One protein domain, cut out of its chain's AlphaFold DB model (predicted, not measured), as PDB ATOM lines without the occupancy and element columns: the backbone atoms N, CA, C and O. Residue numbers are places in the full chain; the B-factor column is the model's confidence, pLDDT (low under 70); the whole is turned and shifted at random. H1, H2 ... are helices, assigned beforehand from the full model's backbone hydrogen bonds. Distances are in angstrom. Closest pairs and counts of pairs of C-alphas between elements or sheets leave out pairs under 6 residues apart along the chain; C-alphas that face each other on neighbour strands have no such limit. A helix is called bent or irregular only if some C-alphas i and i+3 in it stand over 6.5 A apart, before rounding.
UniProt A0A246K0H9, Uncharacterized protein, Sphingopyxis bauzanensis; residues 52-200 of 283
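Overview. This is residues 52 to 200 of the 283 residues of an uncharacterized protein of Sphingopyxis bauzanensis (UniProt A0A246K0H9). Three long helices, H1, H3 and H4, lie lengthwise as a bundle whose centres make a triangle, with the shorter H2 packed over one end on H1 and H3. H6 crosses the outside of H4, and the long link of residues 78 to 96 folds back along the bundle to H2. The printed part has 149 residues and six named helices, H1 to H6 in order, with no named strand; the class is all helix. It is compact, with a radius of gyration of the C-alphas of 16.4 A, and spans 49 by 32 by 21 A, only just elongated.

Along the chain. H1, the longest helix, residues 52 to 77, measures 39.6 A from C-alpha 52 at (209.563, 229.044, 191.732) to C-alpha 77. It is irregular: C-alphas 52 and 55 are 7.2 A apart, against about 5 A in a regular helix. H4, residues 147 to 166, measures 28.7 A from C-alpha 147 at (179.186, 202.126, 189.927). H3, residues 113 to 137, measures 35.6 A; it is neither bent nor irregular, but only just: C-alphas 115 and 118 are 6.1 A apart. H2, residues 97 to 110, measures 20.3 A. H5 has four residues, 168 to 171, and H6, residues 184 to 193, ends with C-alpha 193 at (198.373, 206.503, 196.022).

Arrangement. H1 and H4 are the hub, each touching three helices. They touch each other, opposite ways at a shallow tilt of 17 degrees, closest at the C-alphas of Ser 62 and Ala 161, 5.9 A apart. H3 and H4 form a helical hairpin at a shallow tilt of 28 degrees; the closest C-alphas are those of Leu 122 and Gln 163, 7.1 A. H1 and H3 are near each other. H2 and H3 form another helical hairpin, at 22 degrees, with C-alphas of Ile 107 and Ser 116 closest at 4.6 A. H1 touches H2 with residues 53 to 61 alone, at a steep tilt of 45 degrees; the closest C-alphas are those of Ala 57 and Ala 99, 4.3 A. H5 touches H1, with C-alphas of Pro 55 and Ala 171 closest at 5.6 A. H6 touches H4 at a tilt of 70.0 degrees, only just steep, with C-alphas of Ala 162 and Asp 186 closest at 5.2 A. H6 is apart from H2, H3 and H5. Each O i to N i+4 pair is within hydrogen-bond range in H2, H4 and H6, against 21 of 22 in H1 and 19 of 21 in H3; H5 is too short for such a pair.

Size, cuts and confidence. The C-alphas farthest apart are those of Gly 81 and Gly 111, 51.2 A. The printed part has no cut. The links H1 to H2, 19 residues, and H5 to H6, 12 residues, are long. The mean pLDDT of the printed part is 94.9, and no printed residue is under 70.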
ATOM      1  N   ALA A  52     209.021 229.298 190.391       98.12
ATOM      2  CA  ALA A  52     209.563 229.044 191.732       98.12
ATOM      3  C   ALA A  52     208.483 228.659 192.759       98.12
ATOM      4  O   ALA A  52     208.785 227.932 193.703       98.12
ATOM      5  N   VAL A  53     207.239 229.113 192.570       98.31
ATOM      6  CA  VAL A  53     206.096 228.744 193.426       98.31
ATOM      7  C   VAL A  53     205.301 227.552 192.884       98.31
ATOM      8  O   VAL A  53     204.512 226.959 193.620       98.31
ATOM      9  N   LEU A  54     205.546 227.140 191.635       98.31
ATOM     10  CA  LEU A  54     204.846 226.027 190.988       98.31
ATOM     11  C   LEU A  54     204.838 224.721 191.806       98.31
ATOM     12  O   LEU A  54     203.768 224.123 191.903       98.31
ATOM     13  N   PRO A  55     205.937 224.263 192.449       98.69
ATOM     14  CA  PRO A  55     205.894 223.032 193.241       98.69
ATOM     15  C   PRO A  55     204.849 223.062 194.363       98.69
ATOM     16  O   PRO A  55     204.232 222.040 194.655       98.69
ATOM     17  N   LEU A  56     204.622 224.233 194.971       98.56
ATOM     18  CA  LEU A  56     203.603 224.408 196.002       98.56
ATOM     19  C   LEU A  56     202.196 224.308 195.401       98.56
ATOM     20  O   LEU A  56     201.364 223.570 195.922       98.56
ATOM     21  N   ALA A  57     201.951 224.975 194.269       98.50
ATOM     22  CA  ALA A  57     200.681 224.891 193.549       98.50
ATOM     23  C   ALA A  57     200.350 223.447 193.121       98.50
ATOM     24  O   ALA A  57     199.233 222.973 193.345       98.50
ATOM     25  N   LEU A  58     201.331 222.718 192.574       98.50
ATOM     26  CA  LEU A  58     201.180 221.307 192.199       98.50
ATOM     27  C   LEU A  58     200.911 220.417 193.420       98.50
ATOM     28  O   LEU A  58     200.107 219.487 193.330       98.50
ATOM     29  N   SER A  59     201.516 220.711 194.577       98.56
ATOM     30  CA  SER A  59     201.236 219.984 195.823       98.56
ATOM     31  C   SER A  59     199.793 220.176 196.269       98.56
ATOM     32  O   SER A  59     199.139 219.204 196.649       98.56
ATOM     33  N   THR A  60     199.267 221.397 196.179       98.50
ATOM     34  CA  THR A  60     197.868 221.687 196.508       98.50
ATOM     35  C   THR A  60     196.909 220.964 195.560       98.50
ATOM     36  O   THR A  60     195.928 220.380 196.015       98.50
ATOM     37  N   LEU A  61     197.209 220.917 194.257       98.56
ATOM     38  CA  LEU A  61     196.416 220.150 193.285       98.56
ATOM     39  C   LEU A  61     196.502 218.636 193.511       98.56
ATOM     40  O   LEU A  61     195.507 217.932 193.356       98.56
ATOM     41  N   SER A  62     197.668 218.137 193.923       98.50
ATOM     42  CA  SER A  62     197.850 216.724 194.278       98.50
ATOM     43  C   SER A  62     196.983 216.345 195.485       98.50
ATOM     44  O   SER A  62     196.348 215.291 195.480       98.50
ATOM     45  N   HIS A  63     196.916 217.211 196.503       98.50
ATOM     46  CA  HIS A  63     196.022 217.023 197.648       98.50
ATOM     47  C   HIS A  63     194.551 217.071 197.236       98.50
ATOM     48  O   HIS A  63     193.815 216.156 197.582       98.50
ATOM     49  N   TYR A  64     194.153 218.058 196.430       98.62
ATOM     50  CA  TYR A  64     192.801 218.141 195.875       98.62
ATOM     51  C   TYR A  64     192.388 216.838 195.173       98.62
ATOM     52  O   TYR A  64     191.359 216.254 195.507       98.62
ATOM     53  N   ALA A  65     193.216 216.333 194.250       98.44
ATOM     54  CA  ALA A  65     192.915 215.106 193.516       98.44
ATOM     55  C   ALA A  65     192.814 213.885 194.447       98.44
ATOM     56  O   ALA A  65     191.914 213.062 194.290       98.44
ATOM     57  N   ARG A  66     193.702 213.778 195.443       98.25
ATOM     58  CA  ARG A  66     193.641 212.712 196.452       98.25
ATOM     59  C   ARG A  66     192.353 212.781 197.270       98.25
ATOM     60  O   ARG A  66     191.715 211.755 197.472       98.25
ATOM     61  N   ASP A  67     191.973 213.964 197.729       98.25
ATOM     62  CA  ASP A  67     190.798 214.146 198.576       98.25
ATOM     63  C   ASP A  67     189.507 213.848 197.780       98.25
ATOM     64  O   ASP A  67     188.620 213.160 198.281       98.25
ATOM     65  N   CYS A  68     189.446 214.217 196.491       98.44
ATOM     66  CA  CYS A  68     188.389 213.753 195.583       98.44
ATOM     67  C   CYS A  68     188.363 212.221 195.436       98.44
ATOM     68  O   CYS A  68     187.289 211.621 195.449       98.44
ATOM     69  N   ALA A  69     189.526 211.579 195.288       98.12
ATOM     70  CA  ALA A  69     189.616 210.127 195.146       98.12
ATOM     71  C   ALA A  69     189.134 209.390 196.405       98.12
ATOM     72  O   ALA A  69     188.405 208.408 196.283       98.12
ATOM     73  N   ILE A  70     189.476 209.890 197.598       97.69
ATOM     74  CA  ILE A  70     189.003 209.351 198.884       97.69
ATOM     75  C   ILE A  70     187.472 209.374 198.944       97.69
ATOM     76  O   ILE A  70     186.853 208.374 199.302       97.69
ATOM     77  N   GLU A  71     186.850 210.482 198.544       97.62
ATOM     78  CA  GLU A  71     185.390 210.618 198.533       97.62
ATOM     79  C   GLU A  71     184.716 209.686 197.520       97.62
ATOM     80  O   GLU A  71     183.712 209.040 197.834       97.62
ATOM     81  N   LEU A  72     185.298 209.537 196.327       97.25
ATOM     82  CA  LEU A  72     184.820 208.587 195.317       97.25
ATOM     83  C   LEU A  72     184.930 207.135 195.796       97.25
ATOM     84  O   LEU A  72     184.014 206.343 195.584       97.25
ATOM     85  N   GLN A  73     186.019 206.779 196.471       96.50
ATOM     86  CA  GLN A  73     186.196 205.441 197.029       96.50
ATOM     87  C   GLN A  73     185.264 205.163 198.199       96.50
ATOM     88  O   GLN A  73     184.716 204.067 198.293       96.50
ATOM     89  N   ARG A  74     185.040 206.156 199.064       95.69
ATOM     90  CA  ARG A  74     184.025 206.071 200.113       95.69
ATOM     91  C   ARG A  74     182.657 205.773 199.502       95.69
ATOM     92  O   ARG A  74     181.996 204.842 199.949       95.69
ATOM     93  N   ALA A  75     182.285 206.492 198.440       95.12
ATOM     94  CA  ALA A  75     181.035 206.270 197.718       95.12
ATOM     95  C   ALA A  75     180.949 204.867 197.094       95.12
ATOM     96  O   ALA A  75     179.916 204.211 197.202       95.12
ATOM     97  N   LEU A  76     182.036 204.379 196.481       94.88
ATOM     98  CA  LEU A  76     182.121 203.010 195.955       94.88
ATOM     99  C   LEU A  76     181.948 201.963 197.069       94.88
ATOM    100  O   LEU A  76     181.245 200.971 196.889       94.88
ATOM    101  N   GLY A  77     182.525 202.200 198.248       93.94
ATOM    102  CA  GLY A  77     182.407 201.311 199.407       93.94
ATOM    103  C   GLY A  77     181.015 201.278 200.050       93.94
ATOM    104  O   GLY A  77     180.683 200.304 200.725       93.94
ATOM    105  N   THR A  78     180.185 202.307 199.846       93.62
ATOM    106  CA  THR A  78     178.807 202.379 200.371       93.62
ATOM    107  C   THR A  78     177.742 201.933 199.366       93.62
ATOM    108  O   THR A  78     176.539 201.972 199.663       93.62
ATOM    109  N   MET A  79     178.157 201.464 198.185       91.31
ATOM    110  CA  MET A  79     177.250 200.968 197.155       91.31
ATOM    111  C   MET A  79     176.452 199.742 197.608       91.31
ATOM    112  O   MET A  79     176.920 198.889 198.361       91.31
ATOM    113  N   ARG A  80     175.202 199.651 197.136       85.12
ATOM    114  CA  ARG A  80     174.312 198.506 197.377       85.12
ATOM    115  C   ARG A  80     173.894 197.924 196.029       85.12
ATOM    116  O   ARG A  80     172.963 198.432 195.407       85.12
ATOM    117  N   GLY A  81     174.588 196.872 195.592       89.12
ATOM    118  CA  GLY A  81     174.543 196.432 194.193       89.12
ATOM    119  C   GLY A  81     175.240 197.458 193.296       89.12
ATOM    120  O   GLY A  81     176.203 198.083 193.727       89.12
ATOM    121  N   ASP A  82     174.699 197.705 192.104       87.44
ATOM    122  CA  ASP A  82     175.374 198.518 191.074       87.44
ATOM    123  C   ASP A  82     175.103 200.032 191.188       87.44
ATOM    124  O   ASP A  82     175.420 200.810 190.276       87.44
ATOM    125  N   HIS A  83     174.465 200.478 192.278       88.75
ATOM    126  CA  HIS A  83     174.007 201.858 192.442       88.75
ATOM    127  C   HIS A  83     174.308 202.440 193.825       88.75
ATOM    128  O   HIS A  83     174.236 201.761 194.855       88.75
ATOM    129  N   LEU A  84     174.602 203.742 193.845       88.19
ATOM    130  CA  LEU A  84     174.823 204.486 195.077       88.19
ATOM    131  C   LEU A  84     173.496 204.694 195.814       88.19
ATOM    132  O   LEU A  84     172.506 205.149 195.230       88.19
ATOM    133  N   GLY A  85     173.480 204.407 197.118       81.88
ATOM    134  CA  GLY A  85     172.303 204.614 197.958       81.88
ATOM    135  C   GLY A  85     171.805 206.066 197.918       81.88
ATOM    136  O   GLY A  85     172.590 207.013 197.856       81.88
ATOM    137  N   ARG A  86     170.479 206.260 197.984       79.25
ATOM    138  CA  ARG A  86     169.853 207.600 197.950       79.25
ATOM    139  C   ARG A  86     170.215 208.487 199.144       79.25
ATOM    140  O   ARG A  86     170.121 209.699 199.030       79.25
ATOM    141  N   ALA A  87     170.573 207.888 200.278       76.44
ATOM    142  CA  ALA A  87     170.915 208.613 201.500       76.44
ATOM    143  C   ALA A  87     172.384 209.070 201.546       76.44
ATOM    144  O   ALA A  87     172.750 209.796 202.465       76.44
ATOM    145  N   GLU A  88     173.215 208.646 200.590       85.56
ATOM    146  CA  GLU A  88     174.630 209.004 200.594       85.56
ATOM    147  C   GLU A  88     174.818 210.443 200.112       85.56
ATOM    148  O   GLU A  88     174.438 210.786 198.984       85.56
ATOM    149  N   VAL A  89     175.414 211.270 200.969       89.06
ATOM    150  CA  VAL A  89     175.781 212.653 200.659       89.06
ATOM    151  C   VAL A  89     177.255 212.684 200.273       89.06
ATOM    152  O   VAL A  89     178.131 212.368 201.083       89.06
ATOM    153  N   LEU A  90     177.511 213.071 199.027       94.00
ATOM    154  CA  LEU A  90     178.854 213.290 198.505       94.00
ATOM    155  C   LEU A  90     179.222 214.755 198.711       94.00
ATOM    156  O   LEU A  90     178.401 215.633 198.458       94.00
ATOM    157  N   VAL A  91     180.440 214.996 199.186       96.38
ATOM    158  CA  VAL A  91     181.004 216.337 199.335       96.38
ATOM    159  C   VAL A  91     182.451 216.254 198.891       96.38
ATOM    160  O   VAL A  91     183.258 215.597 199.538       96.38
ATOM    161  N   PHE A  92     182.772 216.897 197.784       97.56
ATOM    162  CA  PHE A  92     184.109 216.992 197.231       97.56
ATOM    163  C   PHE A  92     184.739 218.334 197.629       97.56
ATOM    164  O   PHE A  92     184.047 219.330 197.858       97.56
ATOM    165  N   PRO A  93     186.076 218.395 197.731       97.94
ATOM    166  CA  PRO A  93     186.758 219.668 197.918       97.94
ATOM    167  C   PRO A  93     186.518 220.587 196.712       97.94
ATOM    168  O   PRO A  93     186.367 220.131 195.577       97.94
ATOM    169  N   ALA A  94     186.538 221.899 196.941       97.88
ATOM    170  CA  ALA A  94     186.565 222.875 195.856       97.88
ATOM    171  C   ALA A  94     187.968 222.933 195.218       97.88
ATOM    172  O   ALA A  94     188.966 222.755 195.927       97.88
ATOM    173  N   PRO A  95     188.086 223.218 193.906       97.81
ATOM    174  CA  PRO A  95     189.385 223.422 193.276       97.81
ATOM    175  C   PRO A  95     190.184 224.543 193.958       97.81
ATOM    176  O   PRO A  95     189.626 225.605 194.253       97.81
ATOM    177  N   PRO A  96     191.494 224.357 194.190       97.88
ATOM    178  CA  PRO A  96     192.302 225.336 194.908       97.88
ATOM    179  C   PRO A  96     192.589 226.574 194.045       97.88
ATOM    180  O   PRO A  96     193.461 226.552 193.175       97.88
ATOM    181  N   ALA A  97     191.882 227.674 194.319       98.12
ATOM    182  CA  ALA A  97     191.966 228.921 193.552       98.12
ATOM    183  C   ALA A  97     193.399 229.476 193.435       98.12
ATOM    184  O   ALA A  97     193.806 229.914 192.363       98.12
ATOM    185  N   GLU A  98     194.194 229.405 194.505       97.69
ATOM    186  CA  GLU A  98     195.585 229.886 194.511       97.69
ATOM    187  C   GLU A  98     196.490 229.099 193.552       97.69
ATOM    188  O   GLU A  98     197.343 229.678 192.870       97.69
ATOM    189  N   ALA A  99     196.288 227.781 193.454       98.25
ATOM    190  CA  ALA A  99     197.039 226.949 192.523       98.25
ATOM    191  C   ALA A  99     196.642 227.258 191.074       98.25
ATOM    192  O   ALA A  99     197.516 227.368 190.219       98.25
ATOM    193  N   ILE A 100     195.347 227.474 190.812       98.50
ATOM    194  CA  ILE A 100     194.848 227.888 189.493       98.50
ATOM    195  C   ILE A 100     195.478 229.222 189.077       98.50
ATOM    196  O   ILE A 100     196.008 229.318 187.974       98.50
ATOM    197  N   THR A 101     195.489 230.223 189.961       98.38
ATOM    198  CA  THR A 101     196.146 231.515 189.696       98.38
ATOM    199  C   THR A 101     197.627 231.332 189.372       98.38
ATOM    200  O   THR A 101     198.104 231.872 188.378       98.38
ATOM    201  N   SER A 102     198.339 230.514 190.152       98.00
ATOM    202  CA  SER A 102     199.766 230.242 189.931       98.00
ATOM    203  C   SER A 102     200.035 229.587 188.570       98.00
ATOM    204  O   SER A 102     201.010 229.924 187.903       98.00
ATOM    205  N   LEU A 103     199.169 228.666 188.129       98.31
ATOM    206  CA  LEU A 103     199.264 228.044 186.804       98.31
ATOM    207  C   LEU A 103     198.994 229.056 185.677       98.31
ATOM    208  O   LEU A 103     199.744 229.097 184.702       98.31
ATOM    209  N   THR A 104     197.979 229.910 185.831       98.25
ATOM    210  CA  THR A 104     197.662 230.982 184.872       98.25
ATOM    211  C   THR A 104     198.821 231.965 184.712       98.25
ATOM    212  O   THR A 104     199.154 232.348 183.595       98.25
ATOM    213  N   GLU A 105     199.502 232.327 185.803       98.19
ATOM    214  CA  GLU A 105     200.676 233.206 185.744       98.19
ATOM    215  C   GLU A 105     201.826 232.622 184.911       98.19
ATOM    216  O   GLU A 105     202.557 233.380 184.271       98.19
ATOM    217  N   ILE A 106     201.990 231.295 184.897       98.00
ATOM    218  CA  ILE A 106     202.999 230.631 184.062       98.00
ATOM    219  C   ILE A 106     202.600 230.679 182.592       98.00
ATOM    220  O   ILE A 106     203.446 231.023 181.770       98.00
ATOM    221  N   ILE A 107     201.333 230.390 182.274       97.44
ATOM    222  CA  ILE A 107     200.803 230.481 180.903       97.44
ATOM    223  C   ILE A 107     200.999 231.900 180.350       97.44
ATOM    224  O   ILE A 107     201.489 232.080 179.240       97.44
ATOM    225  N   GLU A 108     200.675 232.927 181.140       97.00
ATOM    226  CA  GLU A 108     200.841 234.324 180.725       97.00
ATOM    227  C   GLU A 108     202.308 234.731 180.514       97.00
ATOM    228  O   GLU A 108     202.588 235.653 179.747       97.00
ATOM    229  N   ALA A 109     203.243 234.116 181.243       97.12
ATOM    230  CA  ALA A 109     204.635 234.554 181.285       97.12
ATOM    231  C   ALA A 109     205.592 233.738 180.406       97.12
ATOM    232  O   ALA A 109     206.684 234.234 180.123       97.12
ATOM    233  N   SER A 110     205.242 232.508 180.015       95.69
ATOM    234  CA  SER A 110     206.139 231.625 179.255       95.69
ATOM    235  C   SER A 110     206.386 232.144 177.836       95.69
ATOM    236  O   SER A 110     207.529 232.149 177.386       95.69
ATOM    237  N   GLY A 111     205.328 232.595 177.148       91.19
ATOM    238  CA  GLY A 111     205.356 232.874 175.708       91.19
ATOM    239  C   GLY A 111     205.710 231.654 174.844       91.19
ATOM    240  O   GLY A 111     205.969 231.823 173.656       91.19
ATOM    241  N   ASP A 112     205.753 230.463 175.444       92.25
ATOM    242  CA  ASP A 112     206.185 229.204 174.844       92.25
ATOM    243  C   ASP A 112     205.027 228.206 174.901       92.25
ATOM    244  O   ASP A 112     204.509 227.905 175.985       92.25
ATOM    245  N   ASP A 113     204.611 227.723 173.734       88.88
ATOM    246  CA  ASP A 113     203.484 226.807 173.591       88.88
ATOM    247  C   ASP A 113     203.783 225.447 174.240       88.88
ATOM    248  O   ASP A 113     202.878 224.869 174.845       88.88
ATOM    249  N   ASP A 114     205.046 225.001 174.256       88.06
ATOM    250  CA  ASP A 114     205.462 223.725 174.866       88.06
ATOM    251  C   ASP A 114     205.274 223.722 176.398       88.06
ATOM    252  O   ASP A 114     205.192 222.671 177.039       88.06
ATOM    253  N   ILE A 115     205.165 224.909 177.005       94.62
ATOM    254  CA  ILE A 115     204.900 225.101 178.437       94.62
ATOM    255  C   ILE A 115     203.435 225.488 178.669       94.62
ATOM    256  O   ILE A 115     202.768 224.936 179.549       94.62
ATOM    257  N   SER A 116     202.922 226.454 177.905       94.69
ATOM    258  CA  SER A 116     201.570 226.995 178.080       94.69
ATOM    259  C   SER A 116     200.488 225.970 177.799       94.69
ATOM    260  O   SER A 116     199.478 225.929 178.510       94.69
ATOM    261  N   PHE A 117     200.680 225.144 176.773       91.44
ATOM    262  CA  PHE A 117     199.662 224.206 176.334       91.44
ATOM    263  C   PHE A 117     199.407 223.088 177.363       91.44
ATOM    264  O   PHE A 117     198.256 222.951 177.790       91.44
ATOM    265  N   PRO A 118     200.419 222.358 177.883       93.19
ATOM    266  CA  PRO A 118     200.187 221.332 178.903       93.19
ATOM    267  C   PRO A 118     199.529 221.863 180.185       93.19
ATOM    268  O   PRO A 118     198.699 221.174 180.785       93.19
ATOM    269  N   ILE A 119     199.865 223.090 180.604       96.94
ATOM    270  CA  ILE A 119     199.258 223.729 181.782       96.94
ATOM    271  C   ILE A 119     197.804 224.127 181.500       96.94
ATOM    272  O   ILE A 119     196.932 223.910 182.344       96.94
ATOM    273  N   SER A 120     197.521 224.659 180.311       95.81
ATOM    274  CA  SER A 120     196.156 225.002 179.892       95.81
ATOM    275  C   SER A 120     195.267 223.759 179.808       95.81
ATOM    276  O   SER A 120     194.127 223.780 180.274       95.81
ATOM    277  N   GLU A 121     195.801 222.652 179.286       92.88
ATOM    278  CA  GLU A 121     195.122 221.353 179.258       92.88
ATOM    279  C   GLU A 121     194.820 220.858 180.679       92.88
ATOM    280  O   GLU A 121     193.691 220.460 180.965       92.88
ATOM    281  N   LEU A 122     195.791 220.933 181.598       96.62
ATOM    282  CA  LEU A 122     195.575 220.575 183.003       96.62
ATOM    283  C   LEU A 122     194.434 221.398 183.626       96.62
ATOM    284  O   LEU A 122     193.561 220.832 184.285       96.62
ATOM    285  N   LEU A 123     194.415 222.718 183.404       97.94
ATOM    286  CA  LEU A 123     193.360 223.602 183.909       97.94
ATOM    287  C   LEU A 123     191.987 223.262 183.319       97.94
ATOM    288  O   LEU A 123     191.006 223.196 184.060       97.94
ATOM    289  N   SER A 124     191.914 222.999 182.013       96.19
ATOM    290  CA  SER A 124     190.673 222.581 181.354       96.19
ATOM    291  C   SER A 124     190.131 221.285 181.964       96.19
ATOM    292  O   SER A 124     188.956 221.191 182.329       96.19
ATOM    293  N   ARG A 125     191.009 220.298 182.170       95.75
ATOM    294  CA  ARG A 125     190.643 219.010 182.764       95.75
ATOM    295  C   ARG A 125     190.201 219.142 184.218       95.75
ATOM    296  O   ARG A 125     189.189 218.556 184.601       95.75
ATOM    297  N   LEU A 126     190.900 219.956 185.005       97.94
ATOM    298  CA  LEU A 126     190.515 220.283 186.380       97.94
ATOM    299  C   LEU A 126     189.102 220.890 186.437       97.94
ATOM    300  O   LEU A 126     188.279 220.465 187.246       97.94
ATOM    301  N   GLN A 127     188.793 221.843 185.553       97.81
ATOM    302  CA  GLN A 127     187.466 222.466 185.479       97.81
ATOM    303  C   GLN A 127     186.376 221.456 185.103       97.81
ATOM    304  O   GLN A 127     185.321 221.421 185.739       97.81
ATOM    305  N   VAL A 128     186.632 220.599 184.108       97.06
ATOM    306  CA  VAL A 128     185.693 219.542 183.700       97.06
ATOM    307  C   VAL A 128     185.448 218.551 184.835       97.06
ATOM    308  O   VAL A 128     184.298 218.182 185.081       97.06
ATOM    309  N   GLN A 129     186.497 218.122 185.540       97.50
ATOM    310  CA  GLN A 129     186.358 217.246 186.702       97.50
ATOM    311  C   GLN A 129     185.514 217.911 187.784       97.50
ATOM    312  O   GLN A 129     184.550 217.312 188.247       97.50
ATOM    313  N   SER A 130     185.849 219.145 188.156       97.88
ATOM    314  CA  SER A 130     185.146 219.870 189.208       97.88
ATOM    315  C   SER A 130     183.665 220.044 188.885       97.88
ATOM    316  O   SER A 130     182.830 219.755 189.735       97.88
ATOM    317  N   ALA A 131     183.324 220.423 187.649       97.75
ATOM    318  CA  ALA A 131     181.933 220.550 187.220       97.75
ATOM    319  C   ALA A 131     181.182 219.208 187.275       97.75
ATOM    320  O   ALA A 131     180.019 219.150 187.671       97.75
ATOM    321  N   ARG A 132     181.852 218.111 186.902       96.56
ATOM    322  CA  ARG A 132     181.284 216.758 186.974       96.56
ATOM    323  C   ARG A 132     181.053 216.297 188.410       96.56
ATOM    324  O   ARG A 132     179.986 215.762 188.694       96.56
ATOM    325  N   LEU A 133     182.025 216.516 189.296       96.94
ATOM    326  CA  LEU A 133     181.922 216.176 190.713       96.94
ATOM    327  C   LEU A 133     180.842 217.012 191.407       96.94
ATOM    328  O   LEU A 133     180.008 216.444 192.101       96.94
ATOM    329  N   ALA A 134     180.758 218.314 191.123       96.31
ATOM    330  CA  ALA A 134     179.660 219.159 191.598       96.31
ATOM    331  C   ALA A 134     178.290 218.628 191.133       96.31
ATOM    332  O   ALA A 134     177.334 218.590 191.900       96.31
ATOM    333  N   GLY A 135     178.203 218.122 189.898       94.38
ATOM    334  CA  GLY A 135     177.000 217.456 189.397       94.38
ATOM    335  C   GLY A 135     176.656 216.132 190.100       94.38
ATOM    336  O   GLY A 135     175.520 215.674 189.979       94.38
ATOM    337  N   LEU A 136     177.601 215.493 190.799       94.44
ATOM    338  CA  LEU A 136     177.323 214.347 191.674       94.44
ATOM    339  C   LEU A 136     176.842 214.785 193.062       94.44
ATOM    340  O   LEU A 136     176.014 214.087 193.646       94.44
ATOM    341  N   GLU A 137     177.345 215.908 193.580       93.44
ATOM    342  CA  GLU A 137     176.898 216.495 194.854       93.44
ATOM    343  C   GLU A 137     175.455 216.986 194.755       93.44
ATOM    344  O   GLU A 137     174.611 216.594 195.558       93.44
ATOM    345  N   ASP A 138     175.154 217.773 193.717       90.12
ATOM    346  CA  ASP A 138     173.838 218.376 193.468       90.12
ATOM    347  C   ASP A 138     172.868 217.405 192.772       90.12
ATOM    348  O   ASP A 138     171.944 217.783 192.047       90.12
ATOM    349  N   ARG A 139     173.094 216.097 192.929       84.50
ATOM    350  CA  ARG A 139     172.236 215.099 192.295       84.50
ATOM    351  C   ARG A 139     170.827 215.185 192.877       84.50
ATOM    352  O   ARG A 139     170.627 215.138 194.091       84.50
ATOM    353  N   GLU A 140     169.826 215.208 191.999       83.00
ATOM    354  CA  GLU A 140     168.445 215.062 192.443       83.00
ATOM    355  C   GLU A 140     168.279 213.758 193.247       83.00
ATOM    356  O   GLU A 140     168.843 212.728 192.857       83.00
ATOM    357  N   PRO A 141     167.421 213.719 194.285       77.56
ATOM    358  CA  PRO A 141     167.184 212.512 195.090       77.56
ATOM    359  C   PRO A 141     166.754 211.267 194.286       77.56
ATOM    360  O   PRO A 141     166.754 210.148 194.803       77.56
ATOM    361  N   ARG A 142     166.328 211.459 193.029       79.25
ATOM    362  CA  ARG A 142     165.895 210.404 192.106       79.25
ATOM    363  C   ARG A 142     166.975 209.948 191.124       79.25
ATOM    364  O   ARG A 142     166.774 208.910 190.496       79.25
ATOM    365  N   ARG A 143     168.095 210.666 190.985       88.94
ATOM    366  CA  ARG A 143     169.173 210.280 190.068       88.94
ATOM    367  C   ARG A 143     169.904 209.057 190.613       88.94
ATOM    368  O   ARG A 143     170.475 209.079 191.703       88.94
ATOM    369  N   ILE A 144     169.889 207.988 189.828       88.88
ATOM    370  CA  ILE A 144     170.668 206.782 190.096       88.88
ATOM    371  C   ILE A 144     172.093 207.053 189.614       88.88
ATOM    372  O   ILE A 144     172.292 207.332 188.436       88.88
ATOM    373  N   VAL A 145     173.058 206.987 190.529       94.31
ATOM    374  CA  VAL A 145     174.490 207.054 190.205       94.31
ATOM    375  C   VAL A 145     174.998 205.621 190.148       94.31
ATOM    376  O   VAL A 145     174.891 204.889 191.138       94.31
ATOM    377  N   ALA A 146     175.472 205.207 188.977       95.19
ATOM    378  CA  ALA A 146     175.946 203.848 188.740       95.19
ATOM    379  C   ALA A 146     177.402 203.674 189.197       95.19
ATOM    380  O   ALA A 146     178.177 204.629 189.188       95.19
ATOM    381  N   GLU A 147     177.803 202.441 189.519       95.00
ATOM    382  CA  GLU A 147     179.186 202.126 189.927       95.00
ATOM    383  C   GLU A 147     180.187 202.578 188.868       95.00
ATOM    384  O   GLU A 147     181.194 203.221 189.159       95.00
ATOM    385  N   ARG A 148     179.849 202.296 187.608       95.06
ATOM    386  CA  ARG A 148     180.640 202.689 186.449       95.06
ATOM    387  C   ARG A 148     180.899 204.195 186.402       95.06
ATOM    388  O   ARG A 148     182.007 204.591 186.079       95.06
ATOM    389  N   GLU A 149     179.912 205.022 186.742       95.62
ATOM    390  CA  GLU A 149     180.069 206.480 186.743       95.62
ATOM    391  C   GLU A 149     181.088 206.917 187.806       95.62
ATOM    392  O   GLU A 149     182.001 207.685 187.508       95.62
ATOM    393  N   LEU A 150     181.009 206.361 189.020       96.31
ATOM    394  CA  LEU A 150     181.988 206.628 190.081       96.31
ATOM    395  C   LEU A 150     183.396 206.154 189.695       96.31
ATOM    396  O   LEU A 150     184.365 206.886 189.901       96.31
ATOM    397  N   ARG A 151     183.512 204.967 189.084       96.00
ATOM    398  CA  ARG A 151     184.780 204.445 188.549       96.00
ATOM    399  C   ARG A 151     185.345 205.342 187.446       96.00
ATOM    400  O   ARG A 151     186.542 205.609 187.455       96.00
ATOM    401  N   ASP A 152     184.502 205.854 186.551       95.88
ATOM    402  CA  ASP A 152     184.906 206.784 185.491       95.88
ATOM    403  C   ASP A 152     185.432 208.107 186.089       95.88
ATOM    404  O   ASP A 152     186.440 208.647 185.625       95.88
ATOM    405  N   HIS A 153     184.814 208.620 187.159       97.25
ATOM    406  CA  HIS A 153     185.328 209.792 187.880       97.25
ATOM    407  C   HIS A 153     186.634 209.507 188.624       97.25
ATOM    408  O   HIS A 153     187.533 210.352 188.625       97.25
ATOM    409  N   LEU A 154     186.776 208.327 189.226       97.56
ATOM    410  CA  LEU A 154     188.000 207.922 189.917       97.56
ATOM    411  C   LEU A 154     189.161 207.783 188.930       97.56
ATOM    412  O   LEU A 154     190.258 208.280 189.182       97.56
ATOM    413  N   LEU A 155     188.884 207.201 187.763       96.62
ATOM    414  CA  LEU A 155     189.814 207.112 186.648       96.62
ATOM    415  C   LEU A 155     190.278 208.500 186.191       96.62
ATOM    416  O   LEU A 155     191.477 208.764 186.127       96.62
ATOM    417  N   TYR A 156     189.335 209.415 185.952       97.00
ATOM    418  CA  TYR A 156     189.646 210.793 185.567       97.00
ATOM    419  C   TYR A 156     190.488 211.518 186.629       97.00
ATOM    420  O   TYR A 156     191.392 212.288 186.305       97.00
ATOM    421  N   THR A 157     190.217 211.244 187.907       98.06
ATOM    422  CA  THR A 157     190.973 211.789 189.042       98.06
ATOM    423  C   THR A 157     192.413 211.275 189.058       98.06
ATOM    424  O   THR A 157     193.340 212.038 189.329       98.06
ATOM    425  N   ALA A 158     192.624 210.001 188.711       97.94
ATOM    426  CA  ALA A 158     193.955 209.406 188.611       97.94
ATOM    427  C   ALA A 158     194.749 209.956 187.424       97.94
ATOM    428  O   ALA A 158     195.943 210.223 187.565       97.94
ATOM    429  N   GLU A 159     194.088 210.178 186.284       97.00
ATOM    430  CA  GLU A 159     194.682 210.862 185.131       97.00
ATOM    431  C   GLU A 159     195.126 212.285 185.501       97.00
ATOM    432  O   GLU A 159     196.253 212.673 185.199       97.00
ATOM    433  N   LEU A 160     194.274 213.050 186.198       97.56
ATOM    434  CA  LEU A 160     194.622 214.399 186.652       97.56
ATOM    435  C   LEU A 160     195.826 214.379 187.603       97.56
ATOM    436  O   LEU A 160     196.769 215.145 187.418       97.56
ATOM    437  N   ALA A 161     195.826 213.485 188.595       98.19
ATOM    438  CA  ALA A 161     196.939 213.351 189.532       98.19
ATOM    439  C   ALA A 161     198.246 212.943 188.833       98.19
ATOM    440  O   ALA A 161     199.306 213.461 189.178       98.19
ATOM    441  N   ALA A 162     198.176 212.068 187.824       97.62
ATOM    442  CA  ALA A 162     199.334 211.688 187.017       97.62
ATOM    443  C   ALA A 162     199.880 212.887 186.224       97.62
ATOM    444  O   ALA A 162     201.084 213.130 186.224       97.62
ATOM    445  N   GLN A 163     199.001 213.696 185.628       97.00
ATOM    446  CA  GLN A 163     199.404 214.896 184.892       97.00
ATOM    447  C   GLN A 163     200.063 215.937 185.808       97.00
ATOM    448  O   GLN A 163     201.112 216.480 185.470       97.00
ATOM    449  N   VAL A 164     199.493 216.175 186.996       98.25
ATOM    450  CA  VAL A 164     200.096 217.044 188.022       98.25
ATOM    451  C   VAL A 164     201.470 216.512 188.438       98.25
ATOM    452  O   VAL A 164     202.416 217.289 188.567       98.25
ATOM    453  N   ALA A 165     201.602 215.194 188.616       98.00
ATOM    454  CA  ALA A 165     202.863 214.569 188.992       98.00
ATOM    455  C   ALA A 165     203.958 214.774 187.925       98.00
ATOM    456  O   ALA A 165     205.094 215.106 188.269       98.00
ATOM    457  N   ASN A 166     203.606 214.658 186.643       96.38
ATOM    458  CA  ASN A 166     204.539 214.828 185.525       96.38
ATOM    459  C   ASN A 166     205.067 216.269 185.391       96.38
ATOM    460  O   ASN A 166     206.128 216.488 184.810       96.38
ATOM    461  N   MET A 167     204.388 217.260 185.978       97.88
ATOM    462  CA  MET A 167     204.837 218.658 185.968       97.88
ATOM    463  C   MET A 167     205.905 218.984 187.024       97.88
ATOM    464  O   MET A 167     206.505 220.061 186.961       97.88
ATOM    465  N   TYR A 168     206.173 218.102 187.997       98.19
ATOM    466  CA  TYR A 168     207.144 218.411 189.056       98.19
ATOM    467  C   TYR A 168     208.579 218.547 188.543       98.19
ATOM    468  O   TYR A 168     209.302 219.393 189.067       98.19
ATOM    469  N   GLU A 169     208.995 217.773 187.537       97.69
ATOM    470  CA  GLU A 169     210.347 217.874 186.955       97.69
ATOM    471  C   GLU A 169     210.567 219.267 186.343       97.69
ATOM    472  O   GLU A 169     211.555 219.951 186.635       97.69
ATOM    473  N   TYR A 170     209.579 219.756 185.586       97.50
ATOM    474  CA  TYR A 170     209.570 221.132 185.097       97.50
ATOM    475  C   TYR A 170     209.559 222.137 186.257       97.50
ATOM    476  O   TYR A 170     210.375 223.061 186.292       97.50
ATOM    477  N   ALA A 171     208.698 221.957 187.258       97.69
ATOM    478  CA  ALA A 171     208.615 222.867 188.401       97.69
ATOM    479  C   ALA A 171     209.939 222.973 189.187       97.69
ATOM    480  O   ALA A 171     210.301 224.052 189.655       97.69
ATOM    481  N   ARG A 172     210.696 221.873 189.279       97.81
ATOM    482  CA  ARG A 172     211.997 221.784 189.962       97.81
ATOM    483  C   ARG A 172     213.190 222.206 189.108       97.81
ATOM    484  O   ARG A 172     214.302 222.248 189.625       97.81
ATOM    485  N   ARG A 173     212.968 222.582 187.844       97.00
ATOM    486  CA  ARG A 173     214.032 222.913 186.877       97.00
ATOM    487  C   ARG A 173     214.947 221.736 186.543       97.00
ATOM    488  O   ARG A 173     216.116 221.931 186.235       97.00
ATOM    489  N   GLU A 174     214.396 220.528 186.589       97.69
ATOM    490  CA  GLU A 174     215.058 219.304 186.126       97.69
ATOM    491  C   GLU A 174     214.852 219.108 184.613       97.69
ATOM    492  O   GLU A 174     215.682 218.489 183.952       97.69
ATOM    493  N   ARG A 175     213.779 219.695 184.062       96.06
ATOM    494  CA  ARG A 175     213.449 219.741 182.629       96.06
ATOM    495  C   ARG A 175     212.998 221.129 182.201       96.06
ATOM    496  O   ARG A 175     212.476 221.875 183.026       96.06
ATOM    497  N   ASP A 176     213.168 221.463 180.928       94.25
ATOM    498  CA  ASP A 176     212.696 222.733 180.353       94.25
ATOM    499  C   ASP A 176     211.343 222.614 179.638       94.25
ATOM    500  O   ASP A 176     210.712 223.632 179.377       94.25
ATOM    501  N   ASP A 177     210.863 221.390 179.426       92.69
ATOM    502  CA  ASP A 177     209.577 221.048 178.825       92.69
ATOM    503  C   ASP A 177     208.622 220.398 179.842       92.69
ATOM    504  O   ASP A 177     209.038 219.918 180.903       92.69
ATOM    505  N   ILE A 178     207.326 220.371 179.517       93.69
ATOM    506  CA  ILE A 178     206.315 219.633 180.281       93.69
ATOM    507  C   ILE A 178     205.817 218.460 179.432       93.69
ATOM    508  O   ILE A 178     205.230 218.686 178.373       93.69
ATOM    509  N   PRO A 179     205.969 217.205 179.895       90.00
ATOM    510  CA  PRO A 179     205.423 216.057 179.187       90.00
ATOM    511  C   PRO A 179     203.905 216.162 179.064       90.00
ATOM    512  O   PRO A 179     203.187 216.193 180.066       90.00
ATOM    513  N   LEU A 180     203.408 216.179 177.829       85.56
ATOM    514  CA  LEU A 180     201.972 216.166 177.573       85.56
ATOM    515  C   LEU A 180     201.373 214.760 177.717       85.56
ATOM    516  O   LEU A 180     200.186 214.624 177.983       85.56
ATOM    517  N   HIS A 181     202.169 213.705 177.548       85.00
ATOM    518  CA  HIS A 181     201.670 212.332 177.589       85.00
ATOM    519  C   HIS A 181     201.753 211.730 178.976       85.00
ATOM    520  O   HIS A 181     202.739 211.898 179.693       85.00
ATOM    521  N   LEU A 182     200.719 210.963 179.307       90.00
ATOM    522  CA  LEU A 182     200.735 210.087 180.461       90.00
ATOM    523  C   LEU A 182     201.295 208.732 180.062       90.00
ATOM    524  O   LEU A 182     200.810 208.098 179.124       90.00
ATOM    525  N   GLN A 183     202.277 208.260 180.817       91.06
ATOM    526  CA  GLN A 183     202.719 206.881 180.733       91.06
ATOM    527  C   GLN A 183     201.875 206.005 181.661       91.06
ATOM    528  O   GLN A 183     201.321 206.450 182.671       91.06
ATOM    529  N   ARG A 184     201.833 204.700 181.369       92.75
ATOM    530  CA  ARG A 184     201.178 203.712 182.244       92.75
ATOM    531  C   ARG A 184     201.701 203.780 183.678       92.75
ATOM    532  O   ARG A 184     200.927 203.636 184.622       92.75
ATOM    533  N   GLY A 185     203.010 203.987 183.830       94.38
ATOM    534  CA  GLY A 185     203.666 204.108 185.130       94.38
ATOM    535  C   GLY A 185     203.119 205.264 185.967       94.38
ATOM    536  O   GLY A 185     202.949 205.099 187.177       94.38
ATOM    537  N   ASP A 186     202.777 206.384 185.328       95.75
ATOM    538  CA  ASP A 186     202.282 207.590 185.998       95.75
ATOM    539  C   ASP A 186     200.882 207.346 186.561       95.75
ATOM    540  O   ASP A 186     200.635 207.545 187.752       95.75
ATOM    541  N   VAL A 187     199.984 206.802 185.734       96.94
ATOM    542  CA  VAL A 187     198.619 206.462 186.156       96.94
ATOM    543  C   VAL A 187     198.628 205.372 187.230       96.94
ATOM    544  O   VAL A 187     197.949 205.507 188.245       96.94
ATOM    545  N   ASN A 188     199.438 204.321 187.064       97.00
ATOM    546  CA  ASN A 188     199.587 203.261 188.065       97.00
ATOM    547  C   ASN A 188     200.045 203.806 189.421       97.00
ATOM    548  O   ASN A 188     199.574 203.350 190.467       97.00
ATOM    549  N   ARG A 189     200.967 204.775 189.419       97.44
ATOM    550  CA  ARG A 189     201.438 205.432 190.639       97.44
ATOM    551  C   ARG A 189     200.304 206.208 191.305       97.44
ATOM    552  O   ARG A 189     200.092 206.017 192.500       97.44
ATOM    553  N   SER A 190     199.547 206.996 190.544       97.62
ATOM    554  CA  SER A 190     198.383 207.734 191.052       97.62
ATOM    555  C   SER A 190     197.318 206.808 191.641       97.62
ATOM    556  O   SER A 190     196.886 207.008 192.772       97.62
ATOM    557  N   LEU A 191     196.956 205.737 190.929       97.44
ATOM    558  CA  LEU A 191     196.003 204.732 191.413       97.44
ATOM    559  C   LEU A 191     196.492 204.051 192.704       97.44
ATOM    560  O   LEU A 191     195.707 203.847 193.627       97.44
ATOM    561  N   SER A 192     197.794 203.764 192.810       97.25
ATOM    562  CA  SER A 192     198.379 203.185 194.029       97.25
ATOM    563  C   SER A 192     198.319 204.155 195.214       97.25
ATOM    564  O   SER A 192     198.036 203.729 196.328       97.25
ATOM    565  N   ILE A 193     198.537 205.460 194.989       96.62
ATOM    566  CA  ILE A 193     198.373 206.503 196.022       96.62
ATOM    567  C   ILE A 193     196.926 206.557 196.514       96.62
ATOM    568  O   ILE A 193     196.684 206.786 197.697       96.62
ATOM    569  N   PHE A 194     195.970 206.307 195.622       96.94
ATOM    570  CA  PHE A 194     194.562 206.211 195.986       96.94
ATOM    571  C   PHE A 194     194.224 204.879 196.660       96.94
ATOM    572  O   PHE A 194     193.111 204.706 197.116       96.94
ATOM    573  N   GLY A 195     195.145 203.925 196.773       96.25
ATOM    574  CA  GLY A 195     194.865 202.637 197.406       96.25
ATOM    575  C   GLY A 195     194.196 201.612 196.486       96.25
ATOM    576  O   GLY A 195     193.589 200.664 196.978       96.25
ATOM    577  N   ILE A 196     194.307 201.786 195.167       95.88
ATOM    578  CA  ILE A 196     193.839 200.828 194.160       95.88
ATOM    579  C   ILE A 196     195.030 199.965 193.741       95.88
ATOM    580  O   ILE A 196     196.068 200.479 193.313       95.88
ATOM    581  N   TYR A 197     194.890 198.645 193.858       96.44
ATOM    582  CA  TYR A 197     195.983 197.685 193.685       96.44
ATOM    583  C   TYR A 197     195.569 196.494 192.808       96.44
ATOM    584  O   TYR A 197     194.402 196.334 192.466       96.44
ATOM    585  N   GLY A 198     196.543 195.645 192.459       95.56
ATOM    586  CA  GLY A 198     196.307 194.395 191.730       95.56
ATOM    587  C   GLY A 198     195.733 194.596 190.325       95.56
ATOM    588  O   GLY A 198     196.039 195.590 189.665       95.56
ATOM    589  N   ASP A 199     194.900 193.648 189.897       95.44
ATOM    590  CA  ASP A 199     194.324 193.588 188.547       95.44
ATOM    591  C   ASP A 199     193.440 194.805 188.234       95.44
ATOM    592  O   ASP A 199     193.496 195.354 187.135       95.44
ATOM    593  N   GLU A 200     192.693 195.297 189.229       93.81
ATOM    594  CA  GLU A 200     191.853 196.493 189.096       93.81
ATOM    595  C   GLU A 200     192.687 197.719 188.704       93.81
ATOM    596  O   GLU A 200     192.312 198.482 187.813       93.81
TER     597      GLU A 200